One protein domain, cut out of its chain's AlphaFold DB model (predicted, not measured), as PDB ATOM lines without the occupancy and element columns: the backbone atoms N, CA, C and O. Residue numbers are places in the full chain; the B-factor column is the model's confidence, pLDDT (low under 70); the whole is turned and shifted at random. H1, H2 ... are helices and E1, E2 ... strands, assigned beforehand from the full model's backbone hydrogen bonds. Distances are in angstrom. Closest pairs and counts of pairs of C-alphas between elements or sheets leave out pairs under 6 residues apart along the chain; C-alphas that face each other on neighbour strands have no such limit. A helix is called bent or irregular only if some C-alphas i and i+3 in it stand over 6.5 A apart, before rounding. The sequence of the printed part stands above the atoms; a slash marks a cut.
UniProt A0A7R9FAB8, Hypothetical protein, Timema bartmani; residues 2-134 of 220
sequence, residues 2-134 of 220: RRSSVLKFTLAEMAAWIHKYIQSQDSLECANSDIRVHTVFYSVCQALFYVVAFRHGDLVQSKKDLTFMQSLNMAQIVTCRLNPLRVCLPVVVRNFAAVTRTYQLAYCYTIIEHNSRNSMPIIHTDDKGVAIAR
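Overview. This is residues 2 to 134 of the 220 residues of the protein "Hypothetical protein" of Timema bartmani (UniProt A0A7R9FAB8). A hairpin of two long helices, H1 and H2, has the shorter helices H4, H5 and H6 packed on it; H3 folds back after H2, and H7 packs on H5. Beyond H7, a small strand hairpin, E1 and E2, sticks out from this helical body and lengthens the whole. The printed part has 133 residues, with seven named helices followed by two named strands, antiparallel; the class is mostly helix. It is only just compact, close to loose, with a radius of gyration of the C-alphas of 16.7 A, and spans 59 by 30 by 26 A.

Along the chain. H1, residues 2 to 26, begins at C-alpha 2 (-49.392, -19.050, -7.385) and is 36.9 A long. H2, residues 35 to 59, is 30.6 A long; it is irregular, with C-alphas 54 and 57 8.1 A apart, and has a kink of 53 degrees near residue 53. H3 is residues 63 to 71, H4 74 to 78, H5 84 to 87, H6 90 to 102, 18.4 A long, and H7 109 to 117. E1 is residues 123 to 125, and E2, 131 to 133, ends at C-alpha 133 (-5.639, -10.213, -18.616).

Arrangement. H2 is the hub. H1 and H2, a helical hairpin, touch at a shallow tilt of 31 degrees, opposite ways; their closest C-alphas, Ser 4 and Asp 58, are 6.2 A apart. With residues 46 to 56 alone, H2 touches H6 at a steep tilt of 48 degrees, the closest C-alphas being Ala 53 and Phe 96, 4.4 A. H2 and H3 only just touch, only at the corner, with Leu 59 and Asp 65 the closest C-alphas, 6.4 A. H1 touches H4 with residues 15 to 22 alone, closest at C-alphas 19 and 77, 7.1 A. H5 touches H2, C-alphas 42 and 84 closest at 6.0 A, and H7, C-alphas 86 and 115 closest at 6.0 A. In the hairpin E1 and E2, N 132 and O 124 are within hydrogen-bond range at 2.8 A. Every O i to N i+4 pair is within range in H3, H4, H6 and H7, but 20 of 21 in H1 and 16 of 21 in H2; H5 is too short for one.

Size, cuts and confidence. The two C-alphas farthest apart, Lys 63 and Lys 128, are 60.0 A apart. The printed part has no cut and no long link. Its mean pLDDT is 86.6; residues 2 to 3, 27 to 33 and 120 to 134 are under 70.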
ATOM      1  N   ARG A   2     -49.600 -20.277  -6.555       61.41
ATOM      2  CA  ARG A   2     -49.392 -19.050  -7.385       61.41
ATOM      3  C   ARG A   2     -47.931 -18.689  -7.729       61.41
ATOM      4  O   ARG A   2     -47.694 -18.032  -8.731       61.41
ATOM      5  N   ARG A   3     -46.943 -19.085  -6.915       65.19
ATOM      6  CA  ARG A   3     -45.522 -18.743  -7.151       65.19
ATOM      7  C   ARG A   3     -44.893 -19.550  -8.300       65.19
ATOM      8  O   ARG A   3     -44.202 -18.979  -9.133       65.19
ATOM      9  N   SER A   4     -45.198 -20.849  -8.389       73.25
ATOM     10  CA  SER A   4     -44.689 -21.726  -9.461       73.25
ATOM     11  C   SER A   4     -45.263 -21.341 -10.833       73.25
ATOM     12  O   SER A   4     -44.555 -21.406 -11.832       73.25
ATOM     13  N   SER A   5     -46.509 -20.849 -10.896       83.44
ATOM     14  CA  SER A   5     -47.104 -20.395 -12.161       83.44
ATOM     15  C   SER A   5     -46.429 -19.145 -12.729       83.44
ATOM     16  O   SER A   5     -46.233 -19.077 -13.936       83.44
ATOM     17  N   VAL A   6     -46.042 -18.183 -11.881       89.56
ATOM     18  CA  VAL A   6     -45.323 -16.979 -12.338       89.56
ATOM     19  C   VAL A   6     -43.932 -17.350 -12.846       89.56
ATOM     20  O   VAL A   6     -43.575 -16.941 -13.941       89.56
ATOM     21  N   LEU A   7     -43.188 -18.191 -12.115       90.69
ATOM     22  CA  LEU A   7     -41.866 -18.655 -12.556       90.69
ATOM     23  C   LEU A   7     -41.923 -19.345 -13.921       90.69
ATOM     24  O   LEU A   7     -41.140 -19.015 -14.805       90.69
ATOM     25  N   LYS A   8     -42.872 -20.268 -14.111       92.81
ATOM     26  CA  LYS A   8     -43.048 -20.981 -15.383       92.81
ATOM     27  C   LYS A   8     -43.429 -20.034 -16.517       92.81
ATOM     28  O   LYS A   8     -42.855 -20.125 -17.595       92.81
ATOM     29  N   PHE A   9     -44.340 -19.093 -16.272       95.06
ATOM     30  CA  PHE A   9     -44.691 -18.077 -17.263       95.06
ATOM     31  C   PHE A   9     -43.472 -17.231 -17.661       95.06
ATOM     32  O   PHE A   9     -43.168 -17.107 -18.842       95.06
ATOM     33  N   THR A  10     -42.716 -16.720 -16.686       95.69
ATOM     34  CA  THR A  10     -41.520 -15.910 -16.947       95.69
ATOM     35  C   THR A  10     -40.428 -16.703 -17.672       95.69
ATOM     36  O   THR A  10     -39.826 -16.181 -18.605       95.69
ATOM     37  N   LEU A  11     -40.197 -17.972 -17.310       96.88
ATOM     38  CA  LEU A  11     -39.273 -18.859 -18.030       96.88
ATOM     39  C   LEU A  11     -39.700 -19.083 -19.485       96.88
ATOM     40  O   LEU A  11     -38.847 -19.069 -20.370       96.88
ATOM     41  N   ALA A  12     -40.998 -19.274 -19.736       97.62
ATOM     42  CA  ALA A  12     -41.524 -19.456 -21.084       97.62
ATOM     43  C   ALA A  12     -41.306 -18.208 -21.950       97.62
ATOM     44  O   ALA A  12     -40.818 -18.333 -23.071       97.62
ATOM     45  N   GLU A  13     -41.581 -17.016 -21.415       98.25
ATOM     46  CA  GLU A  13     -41.341 -15.750 -22.117       98.25
ATOM     47  C   GLU A  13     -39.848 -15.530 -22.407       98.25
ATOM     48  O   GLU A  13     -39.480 -15.171 -23.527       98.25
ATOM     49  N   MET A  14     -38.969 -15.807 -21.432       98.31
ATOM     50  CA  MET A  14     -37.516 -15.725 -21.632       98.31
ATOM     51  C   MET A  14     -37.044 -16.700 -22.712       98.31
ATOM     52  O   MET A  14     -36.334 -16.292 -23.628       98.31
ATOM     53  N   ALA A  15     -37.464 -17.967 -22.655       98.31
ATOM     54  CA  ALA A  15     -37.094 -18.969 -23.653       98.31
ATOM     55  C   ALA A  15     -37.619 -18.603 -25.050       98.31
ATOM     56  O   ALA A  15     -36.868 -18.667 -26.022       98.31
ATOM     57  N   ALA A  16     -38.874 -18.162 -25.163       98.38
ATOM     58  CA  ALA A  16     -39.458 -17.729 -26.431       98.38
ATOM     59  C   ALA A  16     -38.684 -16.550 -27.040       98.38
ATOM     60  O   ALA A  16     -38.389 -16.549 -28.239       98.38
ATOM     61  N   TRP A  17     -38.306 -15.570 -26.215       98.38
ATOM     62  CA  TRP A  17     -37.491 -14.443 -26.654       98.38
ATOM     63  C   TRP A  17     -36.085 -14.884 -27.090       98.38
ATOM     64  O   TRP A  17     -35.635 -14.472 -28.160       98.38
ATOM     65  N   ILE A  18     -35.425 -15.766 -26.327       98.31
ATOM     66  CA  ILE A  18     -34.107 -16.333 -26.666       98.31
ATOM     67  C   ILE A  18     -34.163 -17.033 -28.030       98.31
ATOM     68  O   ILE A  18     -33.344 -16.742 -28.899       98.31
ATOM     69  N   HIS A  19     -35.142 -17.913 -28.252       97.81
ATOM     70  CA  HIS A  19     -35.291 -18.640 -29.519       97.81
ATOM     71  C   HIS A  19     -35.535 -17.698 -30.696       97.81
ATOM     72  O   HIS A  19     -34.911 -17.846 -31.747       97.81
ATOM     73  N   LYS A  20     -36.386 -16.680 -30.516       97.00
ATOM     74  CA  LYS A  20     -36.606 -15.644 -31.533       97.00
ATOM     75  C   LYS A  20     -35.318 -14.876 -31.843       97.00
ATOM     76  O   LYS A  20     -35.060 -14.556 -33.004       97.00
ATOM     77  N   TYR A  21     -34.507 -14.591 -30.824       95.50
ATOM     78  CA  TYR A  21     -33.217 -13.939 -31.009       95.50
ATOM     79  C   TYR A  21     -32.261 -14.827 -31.809       95.50
ATOM     80  O   TYR A  21     -31.731 -14.362 -32.815       95.50
ATOM     81  N   ILE A  22     -32.112 -16.106 -31.448       94.19
ATOM     82  CA  ILE A  22     -31.269 -17.074 -32.176       94.19
ATOM     83  C   ILE A  22     -31.663 -17.128 -33.658       94.19
ATOM     84  O   ILE A  22     -30.812 -16.934 -34.521       94.19
ATOM     85  N   GLN A  23     -32.958 -17.267 -33.957       93.19
ATOM     86  CA  GLN A  23     -33.461 -17.298 -35.337       93.19
ATOM     87  C   GLN A  23     -33.140 -16.015 -36.116       93.19
ATOM     88  O   GLN A  23     -32.810 -16.074 -37.298       93.19
ATOM     89  N   SER A  24     -33.210 -14.849 -35.462       90.44
ATOM     90  CA  SER A  24     -32.849 -13.579 -36.103       90.44
ATOM     91  C   SER A  24     -31.356 -13.503 -36.440       90.44
ATOM     92  O   SER A  24     -30.988 -12.936 -37.468       90.44
ATOM     93  N   GLN A  25     -30.499 -14.102 -35.606       85.88
ATOM     94  CA  GLN A  25     -29.055 -14.105 -35.817       85.88
ATOM     95  C   GLN A  25     -28.610 -15.148 -36.843       85.88
ATOM     96  O   GLN A  25     -27.674 -14.876 -37.575       85.88
ATOM     97  N   ASP A  26     -29.297 -16.286 -36.982       71.12
ATOM     98  CA  ASP A  26     -28.970 -17.264 -38.034       71.12
ATOM     99  C   ASP A  26     -29.183 -16.705 -39.454       71.12
ATOM    100  O   ASP A  26     -28.519 -17.140 -40.394       71.12
ATOM    101  N   SER A  27     -30.076 -15.720 -39.610       67.31
ATOM    102  CA  SER A  27     -30.323 -15.036 -40.890       67.31
ATOM    103  C   SER A  27     -29.304 -13.943 -41.235       67.31
ATOM    104  O   SER A  27     -29.240 -13.495 -42.378       67.31
ATOM    105  N   LEU A  28     -28.507 -13.511 -40.256       65.31
ATOM    106  CA  LEU A  28     -27.461 -12.510 -40.410       65.31
ATOM    107  C   LEU A  28     -26.126 -13.262 -40.375       65.31
ATOM    108  O   LEU A  28     -25.756 -13.804 -39.343       65.31
ATOM    109  N   GLU A  29     -25.349 -13.288 -41.459       56.75
ATOM    110  CA  GLU A  29     -24.048 -13.996 -41.519       56.75
ATOM    111  C   GLU A  29     -22.969 -13.465 -40.529       56.75
ATOM    112  O   GLU A  29     -21.802 -13.846 -40.583       56.75
ATOM    113  N   CYS A  30     -23.345 -12.614 -39.573       52.56
ATOM    114  CA  CYS A  30     -22.507 -11.936 -38.590       52.56
ATOM    115  C   CYS A  30     -22.457 -12.640 -37.218       52.56
ATOM    116  O   CYS A  30     -22.415 -11.972 -36.182       52.56
ATOM    117  N   ALA A  31     -22.386 -13.975 -37.177       53.31
ATOM    118  CA  ALA A  31     -22.172 -14.725 -35.924       53.31
ATOM    119  C   ALA A  31     -20.832 -14.393 -35.219       53.31
ATOM    120  O   ALA A  31     -20.614 -14.800 -34.082       53.31
ATOM    121  N   ASN A  32     -19.954 -13.628 -35.881       54.41
ATOM    122  CA  ASN A  32     -18.666 -13.146 -35.370       54.41
ATOM    123  C   ASN A  32     -18.690 -11.667 -34.941       54.41
ATOM    124  O   ASN A  32     -17.640 -11.026 -34.872       54.41
ATOM    125  N   SER A  33     -19.872 -11.091 -34.707       60.91
ATOM    126  CA  SER A  33     -19.955  -9.746 -34.143       60.91
ATOM    127  C   SER A  33     -19.533  -9.738 -32.667       60.91
ATOM    128  O   SER A  33     -19.642 -10.728 -31.947       60.91
ATOM    129  N   ASP A  34     -18.948  -8.620 -32.243       73.19
ATOM    130  CA  ASP A  34     -18.445  -8.379 -30.891       73.19
ATOM    131  C   ASP A  34     -19.447  -8.817 -29.807       73.19
ATOM    132  O   ASP A  34     -20.594  -8.385 -29.827       73.19
ATOM    133  N   ILE A  35     -19.006  -9.616 -28.822       79.75
ATOM    134  CA  ILE A  35     -19.822 -10.151 -27.709       79.75
ATOM    135  C   ILE A  35     -20.717  -9.067 -27.081       79.75
ATOM    136  O   ILE A  35     -21.858  -9.342 -26.704       79.75
ATOM    137  N   ARG A  36     -20.235  -7.817 -27.030       81.06
ATOM    138  CA  ARG A  36     -20.971  -6.668 -26.485       81.06
ATOM    139  C   ARG A  36     -22.309  -6.401 -27.177       81.06
ATOM    140  O   ARG A  36     -23.241  -5.952 -26.507       81.06
ATOM    141  N   VAL A  37     -22.460  -6.700 -28.468       86.56
ATOM    142  CA  VAL A  37     -23.733  -6.471 -29.182       86.56
ATOM    143  C   VAL A  37     -24.828  -7.443 -28.734       86.56
ATOM    144  O   VAL A  37     -26.014  -7.127 -28.807       86.56
ATOM    145  N   HIS A  38     -24.432  -8.600 -28.204       90.25
ATOM    146  CA  HIS A  38     -25.327  -9.650 -27.726       90.25
ATOM    147  C   HIS A  38     -25.503  -9.628 -26.198       90.25
ATOM    148  O   HIS A  38     -26.058 -10.565 -25.631       90.25
ATOM    149  N   THR A  39     -25.075  -8.563 -25.507       90.38
ATOM    150  CA  THR A  39     -25.123  -8.483 -24.032       90.38
ATOM    151  C   THR A  39     -26.512  -8.796 -23.472       90.38
ATOM    152  O   THR A  39     -26.634  -9.591 -22.547       90.38
ATOM    153  N   VAL A  40     -27.581  -8.252 -24.069       93.31
ATOM    154  CA  VAL A  40     -28.963  -8.531 -23.627       93.31
ATOM    155  C   VAL A  40     -29.308 -10.013 -23.781       93.31
ATOM    156  O   VAL A  40     -29.921 -10.593 -22.890       93.31
ATOM    157  N   PHE A  41     -28.877 -10.641 -24.876       95.12
ATOM    158  CA  PHE A  41     -29.079 -12.071 -25.092       95.12
ATOM    159  C   PHE A  41     -28.411 -12.905 -23.997       95.12
ATOM    160  O   PHE A  41     -29.061 -13.766 -23.400       95.12
ATOM    161  N   TYR A  42     -27.152 -12.603 -23.677       94.94
ATOM    162  CA  TYR A  42     -26.428 -13.303 -22.621       94.94
ATOM    163  C   TYR A  42     -27.034 -13.054 -21.237       94.94
ATOM    164  O   TYR A  42     -27.152 -13.998 -20.464       94.94
ATOM    165  N   SER A  43     -27.508 -11.840 -20.943       94.75
ATOM    166  CA  SER A  43     -28.200 -11.544 -19.683       94.75
ATOM    167  C   SER A  43     -29.495 -12.345 -19.521       94.75
ATOM    168  O   SER A  43     -29.756 -12.870 -18.440       94.75
ATOM    169  N   VAL A  44     -30.298 -12.491 -20.583       97.19
ATOM    170  CA  VAL A  44     -31.535 -13.296 -20.535       97.19
ATOM    171  C   VAL A  44     -31.214 -14.792 -20.431       97.19
ATOM    172  O   VAL A  44     -31.873 -15.499 -19.669       97.19
ATOM    173  N   CYS A  45     -30.169 -15.276 -21.115       97.75
ATOM    174  CA  CYS A  45     -29.688 -16.652 -20.947       97.75
ATOM    175  C   CYS A  45     -29.203 -16.909 -19.515       97.75
ATOM    176  O   CYS A  45     -29.613 -17.894 -18.909       97.75
ATOM    177  N   GLN A  46     -28.399 -16.007 -18.942       95.94
ATOM    178  CA  GLN A  46     -27.930 -16.110 -17.561       95.94
ATOM    179  C   GLN A  46     -29.098 -16.120 -16.573       95.94
ATOM    180  O   GLN A  46     -29.102 -16.937 -15.655       95.94
ATOM    181  N   ALA A  47     -30.112 -15.274 -16.776       96.25
ATOM    182  CA  ALA A  47     -31.315 -15.271 -15.947       96.25
ATOM    183  C   ALA A  47     -32.088 -16.598 -16.044       96.25
ATOM    184  O   ALA A  47     -32.473 -17.162 -15.018       96.25
ATOM    185  N   LEU A  48     -32.275 -17.132 -17.258       97.81
ATOM    186  CA  LEU A  48     -32.894 -18.441 -17.477       97.81
ATOM    187  C   LEU A  48     -32.104 -19.546 -16.757       97.81
ATOM    188  O   LEU A  48     -32.688 -20.323 -16.003       97.81
ATOM    189  N   PHE A  49     -30.781 -19.594 -16.951       97.25
ATOM    190  CA  PHE A  49     -29.905 -20.593 -16.339       97.25
ATOM    191  C   PHE A  49     -29.927 -20.507 -14.819       97.25
ATOM    192  O   PHE A  49     -30.072 -21.532 -14.162       97.25
ATOM    193  N   TYR A  50     -29.866 -19.296 -14.264       94.81
ATOM    194  CA  TYR A  50     -29.926 -19.054 -12.827       94.81
ATOM    195  C   TYR A  50     -31.238 -19.561 -12.223       94.81
ATOM    196  O   TYR A  50     -31.231 -20.317 -11.253       94.81
ATOM    197  N   VAL A  51     -32.384 -19.212 -12.816       94.69
ATOM    198  CA  VAL A  51     -33.682 -19.676 -12.306       94.69
ATOM    199  C   VAL A  51     -33.784 -21.200 -12.384       94.69
ATOM    200  O   VAL A  51     -34.231 -21.822 -11.427       94.69
ATOM    201  N   VAL A  52     -33.346 -21.824 -13.480       95.12
ATOM    202  CA  VAL A  52     -33.372 -23.288 -13.598       95.12
ATOM    203  C   VAL A  52     -32.428 -23.943 -12.588       95.12
ATOM    204  O   VAL A  52     -32.857 -24.854 -11.889       95.12
ATOM    205  N   ALA A  53     -31.194 -23.460 -12.454       93.38
ATOM    206  CA  ALA A  53     -30.194 -23.980 -11.526       93.38
ATOM    207  C   ALA A  53     -30.681 -23.933 -10.068       93.38
ATOM    208  O   ALA A  53     -30.775 -24.959  -9.395       93.38
ATOM    209  N   PHE A  54     -31.076 -22.749  -9.603       91.25
ATOM    210  CA  PHE A  54     -31.324 -22.498  -8.183       91.25
ATOM    211  C   PHE A  54     -32.789 -22.697  -7.769       91.25
ATOM    212  O   PHE A  54     -33.093 -22.694  -6.579       91.25
ATOM    213  N   ARG A  55     -33.725 -22.872  -8.720       90.88
ATOM    214  CA  ARG A  55     -35.167 -23.069  -8.442       90.88
ATOM    215  C   ARG A  55     -35.757 -24.347  -9.030       90.88
ATOM    216  O   ARG A  55     -36.982 -24.482  -9.048       90.88
ATOM    217  N   HIS A  56     -34.939 -25.303  -9.470       91.56
ATOM    218  CA  HIS A  56     -35.425 -26.555 -10.063       91.56
ATOM    219  C   HIS A  56     -36.434 -27.310  -9.176       91.56
ATOM    220  O   HIS A  56     -37.429 -27.810  -9.698       91.56
ATOM    221  N   GLY A  57     -36.264 -27.311  -7.847       89.56
ATOM    222  CA  GLY A  57     -37.199 -27.956  -6.908       89.56
ATOM    223  C   GLY A  57     -38.626 -27.377  -6.911       89.56
ATOM    224  O   GLY A  57     -39.593 -28.077  -6.610       89.56
ATOM    225  N   ASP A  58     -38.807 -26.114  -7.317       88.25
ATOM    226  CA  ASP A  58     -40.142 -25.521  -7.523       88.25
ATOM    227  C   ASP A  58     -40.676 -25.724  -8.952       88.25
ATOM    228  O   ASP A  58     -41.866 -25.501  -9.228       88.25
ATOM    229  N   LEU A  59     -39.779 -26.073  -9.877       90.19
ATOM    230  CA  LEU A  59     -40.048 -26.203 -11.304       90.19
ATOM    231  C   LEU A  59     -40.333 -27.641 -11.716       90.19
ATOM    232  O   LEU A  59     -41.036 -27.813 -12.700       90.19
ATOM    233  N   VAL A  60     -39.845 -28.651 -10.992       91.25
ATOM    234  CA  VAL A  60     -39.960 -30.070 -11.367       91.25
ATOM    235  C   VAL A  60     -40.565 -30.886 -10.221       91.25
ATOM    236  O   VAL A  60     -39.901 -31.699  -9.590       91.25
ATOM    237  N   GLN A  61     -41.853 -30.665  -9.938       90.31
ATOM    238  CA  GLN A  61     -42.580 -31.389  -8.878       90.31
ATOM    239  C   GLN A  61     -43.467 -32.508  -9.424       90.31
ATOM    240  O   GLN A  61     -43.833 -33.440  -8.711       90.31
ATOM    241  N   SER A  62     -43.844 -32.420 -10.697       92.62
ATOM    242  CA  SER A  62     -44.721 -33.381 -11.352       92.62
ATOM    243  C   SER A  62     -44.267 -33.671 -12.777       92.62
ATOM    244  O   SER A  62     -43.547 -32.890 -13.402       92.62
ATOM    245  N   LYS A  63     -44.768 -34.771 -13.349       92.81
ATOM    246  CA  LYS A  63     -44.511 -35.128 -14.752       92.81
ATOM    247  C   LYS A  63     -44.932 -34.021 -15.729       92.81
ATOM    248  O   LYS A  63     -44.246 -33.798 -16.718       92.81
ATOM    249  N   LYS A  64     -46.027 -33.306 -15.437       93.44
ATOM    250  CA  LYS A  64     -46.485 -32.165 -16.251       93.44
ATOM    251  C   LYS A  64     -45.460 -31.037 -16.263       93.44
ATOM    252  O   LYS A  64     -45.261 -30.402 -17.293       93.44
ATOM    253  N   ASP A  65     -44.802 -30.811 -15.131       94.25
ATOM    254  CA  ASP A  65     -43.798 -29.765 -15.025       94.25
ATOM    255  C   ASP A  65     -42.508 -30.145 -15.748       94.25
ATOM    256  O   ASP A  65     -41.913 -29.305 -16.414       94.25
ATOM    257  N   LEU A  66     -42.126 -31.424 -15.710       94.62
ATOM    258  CA  LEU A  66     -41.017 -31.923 -16.521       94.62
ATOM    259  C   LEU A  66     -41.300 -31.753 -18.021       94.62
ATOM    260  O   LEU A  66     -40.441 -31.268 -18.751       94.62
ATOM    261  N   THR A  67     -42.516 -32.074 -18.478       96.19
ATOM    262  CA  THR A  67     -42.930 -31.821 -19.869       96.19
ATOM    263  C   THR A  67     -42.872 -30.332 -20.217       96.19
ATOM    264  O   THR A  67     -42.427 -29.971 -21.304       96.19
ATOM    265  N   PHE A  68     -43.265 -29.451 -19.292       96.31
ATOM    266  CA  PHE A  68     -43.092 -28.011 -19.466       96.31
ATOM    267  C   PHE A  68     -41.609 -27.630 -19.613       96.31
ATOM    268  O   PHE A  68     -41.259 -26.930 -20.559       96.31
ATOM    269  N   MET A  69     -40.725 -28.131 -18.751       96.56
ATOM    270  CA  MET A  69     -39.285 -27.852 -18.832       96.56
ATOM    271  C   MET A  69     -38.674 -28.340 -20.151       96.56
ATOM    272  O   MET A  69     -37.875 -27.629 -20.757       96.56
ATOM    273  N   GLN A  70     -39.097 -29.508 -20.639       96.88
ATOM    274  CA  GLN A  70     -38.704 -30.026 -21.952       96.88
ATOM    275  C   GLN A  70     -39.174 -29.111 -23.094       96.88
ATOM    276  O   GLN A  70     -38.425 -28.878 -24.041       96.88
ATOM    277  N   SER A  71     -40.378 -28.536 -22.987       97.19
ATOM    278  CA  SER A  71     -40.928 -27.623 -24.001       97.19
ATOM    279  C   SER A  71     -40.136 -26.318 -24.158       97.19
ATOM    280  O   SER A  71     -40.197 -25.701 -25.218       97.19
ATOM    281  N   LEU A  72     -39.339 -25.926 -23.154       97.44
ATOM    282  CA  LEU A  72     -38.452 -24.758 -23.243       97.44
ATOM    283  C   LEU A  72     -37.289 -24.972 -24.229       97.44
ATOM    284  O   LEU A  72     -36.664 -23.999 -24.653       97.44
ATOM    285  N   ASN A  73     -37.009 -26.225 -24.614       97.19
ATOM    286  CA  ASN A  73     -36.004 -26.593 -25.612       97.19
ATOM    287  C   ASN A  73     -34.612 -25.989 -25.325       97.19
ATOM    288  O   ASN A  73     -33.971 -25.380 -26.182       97.19
ATOM    289  N   MET A  74     -34.148 -26.145 -24.082       97.12
ATOM    290  CA  MET A  74     -32.869 -25.587 -23.622       97.12
ATOM    291  C   MET A  74     -31.664 -26.165 -24.368       97.12
ATOM    292  O   MET A  74     -30.656 -25.475 -24.496       97.12
ATOM    293  N   ALA A  75     -31.774 -27.387 -24.900       97.12
ATOM    294  CA  ALA A  75     -30.744 -28.000 -25.733       97.12
ATOM    295  C   ALA A  75     -30.358 -27.091 -26.913       97.12
ATOM    296  O   ALA A  75     -29.178 -26.827 -27.115       97.12
ATOM    297  N   GLN A  76     -31.341 -26.527 -27.624       96.62
ATOM    298  CA  GLN A  76     -31.080 -25.590 -28.722       96.62
ATOM    299  C   GLN A  76     -30.454 -24.271 -28.258       96.62
ATOM    300  O   GLN A  76     -29.623 -23.710 -28.969       96.62
ATOM    301  N   ILE A  77     -30.808 -23.795 -27.059       97.50
ATOM    302  CA  ILE A  77     -30.235 -22.570 -26.484       97.50
ATOM    303  C   ILE A  77     -28.742 -22.765 -26.209       97.50
ATOM    304  O   ILE A  77     -27.932 -21.913 -26.571       97.50
ATOM    305  N   VAL A  78     -28.354 -23.883 -25.593       97.06
ATOM    306  CA  VAL A  78     -26.952 -24.111 -25.209       97.06
ATOM    307  C   VAL A  78     -26.048 -24.475 -26.384       97.06
ATOM    308  O   VAL A  78     -24.861 -24.170 -26.336       97.06
ATOM    309  N   THR A  79     -26.591 -25.078 -27.446       95.38
ATOM    310  CA  THR A  79     -25.838 -25.430 -28.663       95.38
ATOM    311  C   THR A  79     -25.864 -24.342 -29.737       95.38
ATOM    312  O   THR A  79     -25.369 -24.571 -30.841       95.38
ATOM    313  N   CYS A  80     -26.487 -23.187 -29.485       93.94
ATOM    314  CA  CYS A  80     -26.560 -22.130 -30.492       93.94
ATOM    315  C   CYS A  80     -25.175 -21.522 -30.769       93.94
ATOM    316  O   CYS A  80     -24.278 -21.556 -29.923       93.94
ATOM    317  N   ARG A  81     -25.006 -20.914 -31.951       91.12
ATOM    318  CA  ARG A  81     -23.720 -20.349 -32.401       91.12
ATOM    319  C   ARG A  81     -23.151 -19.281 -31.461       91.12
ATOM    320  O   ARG A  81     -21.936 -19.162 -31.356       91.12
ATOM    321  N   LEU A  82     -24.018 -18.544 -30.761       91.25
ATOM    322  CA  LEU A  82     -23.627 -17.516 -29.789       91.25
ATOM    323  C   LEU A  82     -23.023 -18.099 -28.501       91.25
ATOM    324  O   LEU A  82     -22.410 -17.366 -27.737       91.25
ATOM    325  N   ASN A  83     -23.178 -19.406 -28.256       93.12
ATOM    326  CA  ASN A  83     -22.536 -20.145 -27.167       93.12
ATOM    327  C   ASN A  83     -22.650 -19.452 -25.787       93.12
ATOM    328  O   ASN A  83     -21.645 -19.044 -25.194       93.12
ATOM    329  N   PRO A  84     -23.874 -19.317 -25.239       94.94
ATOM    330  CA  PRO A  84     -24.095 -18.625 -23.968       94.94
ATOM    331  C   PRO A  84     -23.363 -19.281 -22.788       94.94
ATOM    332  O   PRO A  84     -23.030 -18.585 -21.831       94.94
ATOM    333  N   LEU A  85     -23.053 -20.583 -22.864       94.69
ATOM    334  CA  LEU A  85     -22.285 -21.302 -21.839       94.69
ATOM    335  C   LEU A  85     -20.839 -20.800 -21.696       94.69
ATOM    336  O   LEU A  85     -20.226 -21.025 -20.660       94.69
ATOM    337  N   ARG A  86     -20.288 -20.131 -22.718       91.38
ATOM    338  CA  ARG A  86     -18.955 -19.514 -22.660       91.38
ATOM    339  C   ARG A  86     -18.960 -18.154 -21.954       91.38
ATOM    340  O   ARG A  86     -17.931 -17.748 -21.426       91.38
ATOM    341  N   VAL A  87     -20.079 -17.431 -22.009       90.31
ATOM    342  CA  VAL A  87     -20.168 -16.019 -21.590       90.31
ATOM    343  C   VAL A  87     -20.833 -15.861 -20.224       90.31
ATOM    344  O   VAL A  87     -20.464 -14.969 -19.461       90.31
ATOM    345  N   CYS A  88     -21.813 -16.713 -19.911       92.88
ATOM    346  CA  CYS A  88     -22.487 -16.697 -18.616       92.88
ATOM    347  C   CYS A  88     -21.534 -17.094 -17.483       92.88
ATOM    348  O   CYS A  88     -20.562 -17.819 -17.690       92.88
ATOM    349  N   LEU A  89     -21.841 -16.640 -16.268       91.69
ATOM    350  CA  LEU A  89     -21.018 -16.883 -15.090       91.69
ATOM    351  C   LEU A  89     -20.764 -18.386 -14.869       91.69
ATOM    352  O   LEU A  89     -21.732 -19.153 -14.807       91.69
ATOM    353  N   PRO A  90     -19.500 -18.814 -14.668       90.88
ATOM    354  CA  PRO A  90     -19.152 -20.230 -14.556       90.88
ATOM    355  C   PRO A  90     -19.936 -20.978 -13.478       90.88
ATOM    356  O   PRO A  90     -20.402 -22.088 -13.713       90.88
ATOM    357  N   VAL A  91     -20.145 -20.362 -12.310       90.00
ATOM    358  CA  VAL A  91     -20.926 -20.966 -11.217       90.00
ATOM    359  C   VAL A  91     -22.381 -21.221 -11.620       90.00
ATOM    360  O   VAL A  91     -22.917 -22.288 -11.336       90.00
ATOM    361  N   VAL A  92     -23.007 -20.295 -12.353       93.12
ATOM    362  CA  VAL A  92     -24.382 -20.458 -12.851       93.12
ATOM    363  C   VAL A  92     -24.432 -21.562 -13.904       93.12
ATOM    364  O   VAL A  92     -25.307 -22.422 -13.851       93.12
ATOM    365  N   VAL A  93     -23.471 -21.570 -14.830       95.06
ATOM    366  CA  VAL A  93     -23.362 -22.570 -15.900       95.06
ATOM    367  C   VAL A  93     -23.163 -23.980 -15.338       95.06
ATOM    368  O   VAL A  93     -23.841 -24.904 -15.785       95.06
ATOM    369  N   ARG A  94     -22.289 -24.152 -14.340       93.50
ATOM    370  CA  ARG A  94     -22.031 -25.448 -13.692       93.50
ATOM    371  C   ARG A  94     -23.278 -26.007 -13.009       93.50
ATOM    372  O   ARG A  94     -23.682 -27.127 -13.314       93.50
ATOM    373  N   ASN A  95     -23.934 -25.208 -12.167       94.25
ATOM    374  CA  ASN A  95     -25.171 -25.618 -11.496       94.25
ATOM    375  C   ASN A  95     -26.291 -25.924 -12.508       94.25
ATOM    376  O   ASN A  95     -27.006 -26.921 -12.400       94.25
ATOM    377  N   PHE A  96     -26.420 -25.099 -13.550       96.69
ATOM    378  CA  PHE A  96     -27.374 -25.336 -14.629       96.69
ATOM    379  C   PHE A  96     -27.096 -26.653 -15.375       96.69
ATOM    380  O   PHE A  96     -28.031 -27.400 -15.679       96.69
ATOM    381  N   ALA A  97     -25.828 -26.971 -15.647       96.75
ATOM    382  CA  ALA A  97     -25.423 -28.224 -16.280       96.75
ATOM    383  C   ALA A  97     -25.775 -29.449 -15.419       96.75
ATOM    384  O   ALA A  97     -26.307 -30.428 -15.948       96.75
ATOM    385  N   ALA A  98     -25.555 -29.378 -14.103       94.94
ATOM    386  CA  ALA A  98     -25.903 -30.449 -13.167       94.94
ATOM    387  C   ALA A  98     -27.418 -30.720 -13.144       94.94
ATOM    388  O   ALA A  98     -27.867 -31.865 -13.287       94.94
ATOM    389  N   VAL A  99     -28.217 -29.651 -13.061       94.75
ATOM    390  CA  VAL A  99     -29.684 -29.722 -13.087       94.75
ATOM    391  C   VAL A  99     -30.201 -30.272 -14.416       94.75
ATOM    392  O   VAL A  99     -31.004 -31.207 -14.436       94.75
ATOM    393  N   THR A 100     -29.746 -29.723 -15.542       96.19
ATOM    394  CA  THR A 100     -30.237 -30.140 -16.864       96.19
ATOM    395  C   THR A 100     -29.832 -31.561 -17.231       96.19
ATOM    396  O   THR A 100     -30.638 -32.252 -17.855       96.19
ATOM    397  N   ARG A 101     -28.660 -32.037 -16.792       95.75
ATOM    398  CA  ARG A 101     -28.254 -33.446 -16.917       95.75
ATOM    399  C   ARG A 101     -29.200 -34.361 -16.147       95.75
ATOM    400  O   ARG A 101     -29.701 -35.334 -16.704       95.75
ATOM    401  N   THR A 102     -29.471 -34.031 -14.888       94.00
ATOM    402  CA  THR A 102     -30.280 -34.872 -13.993       94.00
ATOM    403  C   THR A 102     -31.712 -35.034 -14.490       94.00
ATOM    404  O   THR A 102     -32.258 -36.134 -14.467       94.00
ATOM    405  N   TYR A 103     -32.300 -33.965 -15.027       95.06
ATOM    406  CA  TYR A 103     -33.638 -34.008 -15.623       95.06
ATOM    407  C   TYR A 103     -33.648 -34.338 -17.124       95.06
ATOM    408  O   TYR A 103     -34.713 -34.296 -17.742       95.06
ATOM    409  N   GLN A 104     -32.492 -34.663 -17.718       95.38
ATOM    410  CA  GLN A 104     -32.331 -34.987 -19.144       95.38
ATOM    411  C   GLN A 104     -32.895 -33.903 -20.086       95.38
ATOM    412  O   GLN A 104     -33.533 -34.193 -21.097       95.38
ATOM    413  N   LEU A 105     -32.682 -32.633 -19.737       96.19
ATOM    414  CA  LEU A 105     -33.166 -31.469 -20.487       96.19
ATOM    415  C   LEU A 105     -32.142 -30.966 -21.514       96.19
ATOM    416  O   LEU A 105     -32.523 -30.490 -22.583       96.19
ATOM    417  N   ALA A 106     -30.852 -31.038 -21.177       96.38
ATOM    418  CA  ALA A 106     -29.734 -30.645 -22.031       96.38
ATOM    419  C   ALA A 106     -28.428 -31.268 -21.515       96.38
ATOM    420  O   ALA A 106     -28.269 -31.492 -20.316       96.38
ATOM    421  N   TYR A 107     -27.476 -31.508 -22.419       94.75
ATOM    422  CA  TYR A 107     -26.150 -32.036 -22.091       94.75
ATOM    423  C   TYR A 107     -25.101 -30.941 -22.300       94.75
ATOM    424  O   TYR A 107     -24.645 -30.712 -23.417       94.75
ATOM    425  N   CYS A 108     -24.755 -30.230 -21.225       96.94
ATOM    426  CA  CYS A 108     -23.906 -29.037 -21.304       96.94
ATOM    427  C   CYS A 108     -22.403 -29.337 -21.165       96.94
ATOM    428  O   CYS A 108     -21.587 -28.580 -21.682       96.94
ATOM    429  N   TYR A 109     -22.024 -30.423 -20.483       95.38
ATOM    430  CA  TYR A 109     -20.632 -30.690 -20.090       95.38
ATOM    431  C   TYR A 109     -19.655 -30.780 -21.265       95.38
ATOM    432  O   TYR A 109     -18.576 -30.204 -21.196       95.38
ATOM    433  N   THR A 110     -20.045 -31.412 -22.373       93.62
ATOM    434  CA  THR A 110     -19.197 -31.499 -23.575       93.62
ATOM    435  C   THR A 110     -18.917 -30.125 -24.186       93.62
ATOM    436  O   THR A 110     -17.811 -29.858 -24.652       93.62
ATOM    437  N   ILE A 111     -19.906 -29.227 -24.156       95.19
ATOM    438  CA  ILE A 111     -19.781 -27.849 -24.643       95.19
ATOM    439  C   ILE A 111     -18.897 -27.039 -23.689       95.19
ATOM    440  O   ILE A 111     -18.037 -26.288 -24.138       95.19
ATOM    441  N   ILE A 112     -19.073 -27.214 -22.376       94.81
ATOM    442  CA  ILE A 112     -18.258 -26.553 -21.347       94.81
ATOM    443  C   ILE A 112     -16.786 -26.966 -21.475       94.81
ATOM    444  O   ILE A 112     -15.915 -26.099 -21.520       94.81
ATOM    445  N   GLU A 113     -16.502 -28.262 -21.620       93.06
ATOM    446  CA  GLU A 113     -15.142 -28.775 -21.821       93.06
ATOM    447  C   GLU A 113     -14.516 -28.199 -23.102       93.06
ATOM    448  O   GLU A 113     -13.377 -27.723 -23.101       93.06
ATOM    449  N   HIS A 114     -15.280 -28.172 -24.198       91.69
ATOM    450  CA  HIS A 114     -14.849 -27.557 -25.451       91.69
ATOM    451  C   HIS A 114     -14.557 -26.055 -25.295       91.69
ATOM    452  O   HIS A 114     -13.586 -25.552 -25.859       91.69
ATOM    453  N   ASN A 115     -15.364 -25.331 -24.516       91.31
ATOM    454  CA  ASN A 115     -15.159 -23.910 -24.243       91.31
ATOM    455  C   ASN A 115     -13.881 -23.659 -23.441       91.31
ATOM    456  O   ASN A 115     -13.133 -22.744 -23.779       91.31
ATOM    457  N   SER A 116     -13.619 -24.486 -22.424       88.00
ATOM    458  CA  SER A 116     -12.411 -24.409 -21.594       88.00
ATOM    459  C   SER A 116     -11.145 -24.612 -22.437       88.00
ATOM    460  O   SER A 116     -10.242 -23.776 -22.425       88.00
ATOM    461  N   ARG A 117     -11.132 -25.644 -23.295       86.62
ATOM    462  CA  ARG A 117     -10.003 -25.959 -24.193       86.62
ATOM    463  C   ARG A 117      -9.699 -24.878 -25.231       86.62
ATOM    464  O   ARG A 117      -8.550 -24.734 -25.636       86.62
ATOM    465  N   ASN A 118     -10.714 -24.134 -25.669       82.38
ATOM    466  CA  ASN A 118     -10.584 -23.098 -26.698       82.38
ATOM    467  C   ASN A 118     -10.504 -21.673 -26.127       82.38
ATOM    468  O   ASN A 118     -10.553 -20.694 -26.880       82.38
ATOM    469  N   SER A 119     -10.392 -21.529 -24.804       70.25
ATOM    470  CA  SER A 119     -10.229 -20.234 -24.150       70.25
ATOM    471  C   SER A 119      -8.771 -19.780 -24.252       70.25
ATOM    472  O   SER A 119      -7.931 -20.150 -23.437       70.25
ATOM    473  N   MET A 120      -8.441 -18.979 -25.270       59.91
ATOM    474  CA  MET A 120      -7.145 -18.295 -25.308       59.91
ATOM    475  C   MET A 120      -7.167 -17.076 -24.372       59.91
ATOM    476  O   MET A 120      -8.030 -16.208 -24.542       59.91
ATOM    477  N   PRO A 121      -6.228 -16.958 -23.414       57.28
ATOM    478  CA  PRO A 121      -6.113 -15.767 -22.583       57.28
ATOM    479  C   PRO A 121      -5.759 -14.562 -23.461       57.28
ATOM    480  O   PRO A 121      -4.717 -14.527 -24.114       57.28
ATOM    481  N   ILE A 122      -6.642 -13.562 -23.490       56.84
ATOM    482  CA  ILE A 122      -6.399 -12.317 -24.221       56.84
ATOM    483  C   ILE A 122      -5.473 -11.451 -23.363       56.84
ATOM    484  O   ILE A 122      -5.917 -10.750 -22.450       56.84
ATOM    485  N   ILE A 123      -4.175 -11.524 -23.649       57.09
ATOM    486  CA  ILE A 123      -3.159 -10.666 -23.044       57.09
ATOM    487  C   ILE A 123      -3.196  -9.316 -23.770       57.09
ATOM    488  O   ILE A 123      -2.765  -9.215 -24.915       57.09
ATOM    489  N   HIS A 124      -3.719  -8.275 -23.119       55.41
ATOM    490  CA  HIS A 124      -3.529  -6.901 -23.580       55.41
ATOM    491  C   HIS A 124      -2.323  -6.304 -22.860       55.41
ATOM    492  O   HIS A 124      -2.297  -6.273 -21.634       55.41
ATOM    493  N   THR A 125      -1.338  -5.811 -23.602       54.75
ATOM    494  CA  THR A 125      -0.286  -4.956 -23.046       54.75
ATOM    495  C   THR A 125      -0.825  -3.532 -22.931       54.75
ATOM    496  O   THR A 125      -1.212  -2.952 -23.944       54.75
ATOM    497  N   ASP A 126      -0.879  -2.980 -21.718       56.72
ATOM    498  CA  ASP A 126      -1.076  -1.537 -21.501       56.72
ATOM    499  C   ASP A 126       0.062  -0.735 -22.171       56.72
ATOM    500  O   ASP A 126       1.112  -1.301 -22.481       56.72
ATOM    501  N   ASP A 127      -0.083   0.584 -22.329       60.06
ATOM    502  CA  ASP A 127       0.944   1.499 -22.870       60.06
ATOM    503  C   ASP A 127       2.275   1.436 -22.083       60.06
ATOM    504  O   ASP A 127       3.319   1.901 -22.540       60.06
ATOM    505  N   LYS A 128       2.255   0.819 -20.892       69.69
ATOM    506  CA  LYS A 128       3.412   0.523 -20.033       69.69
ATOM    507  C   LYS A 128       3.972  -0.902 -20.183       69.69
ATOM    508  O   LYS A 128       4.813  -1.306 -19.385       69.69
ATOM    509  N   GLY A 129       3.495  -1.687 -21.150       58.16
ATOM    510  CA  GLY A 129       3.914  -3.073 -21.387       58.16
ATOM    511  C   GLY A 129       3.392  -4.089 -20.365       58.16
ATOM    512  O   GLY A 129       3.818  -5.241 -20.378       58.16
ATOM    513  N   VAL A 130       2.473  -3.696 -19.476       57.69
ATOM    514  CA  VAL A 130       1.893  -4.599 -18.473       57.69
ATOM    515  C   VAL A 130       0.794  -5.431 -19.127       57.69
ATOM    516  O   VAL A 130      -0.194  -4.885 -19.614       57.69
ATOM    517  N   ALA A 131       0.971  -6.750 -19.126       51.19
ATOM    518  CA  ALA A 131      -0.043  -7.717 -19.522       51.19
ATOM    519  C   ALA A 131      -1.233  -7.663 -18.548       51.19
ATOM    520  O   ALA A 131      -1.178  -8.225 -17.457       51.19
ATOM    521  N   ILE A 132      -2.318  -6.994 -18.933       52.53
ATOM    522  CA  ILE A 132      -3.592  -7.051 -18.218       52.53
ATOM    523  C   ILE A 132      -4.438  -8.118 -18.909       52.53
ATOM    524  O   ILE A 132      -4.924  -7.928 -20.028       52.53
ATOM    525  N   ALA A 133      -4.615  -9.254 -18.237       51.72
ATOM    526  CA  ALA A 133      -5.639 -10.213 -18.616       51.72
ATOM    527  C   ALA A 133      -6.998  -9.510 -18.497       51.72
ATOM    528  O   ALA A 133      -7.421  -9.151 -17.395       51.72
ATOM    529  N   ARG A 134      -7.689  -9.257 -19.618       51.19
ATOM    530  CA  ARG A 134      -9.089  -8.822 -19.523       51.19
ATOM    531  C   ARG A 134      -9.872  -9.967 -18.898       51.19
ATOM    532  O   ARG A 134      -9.784 -11.097 -19.376       51.19
TER     533      ARG A 134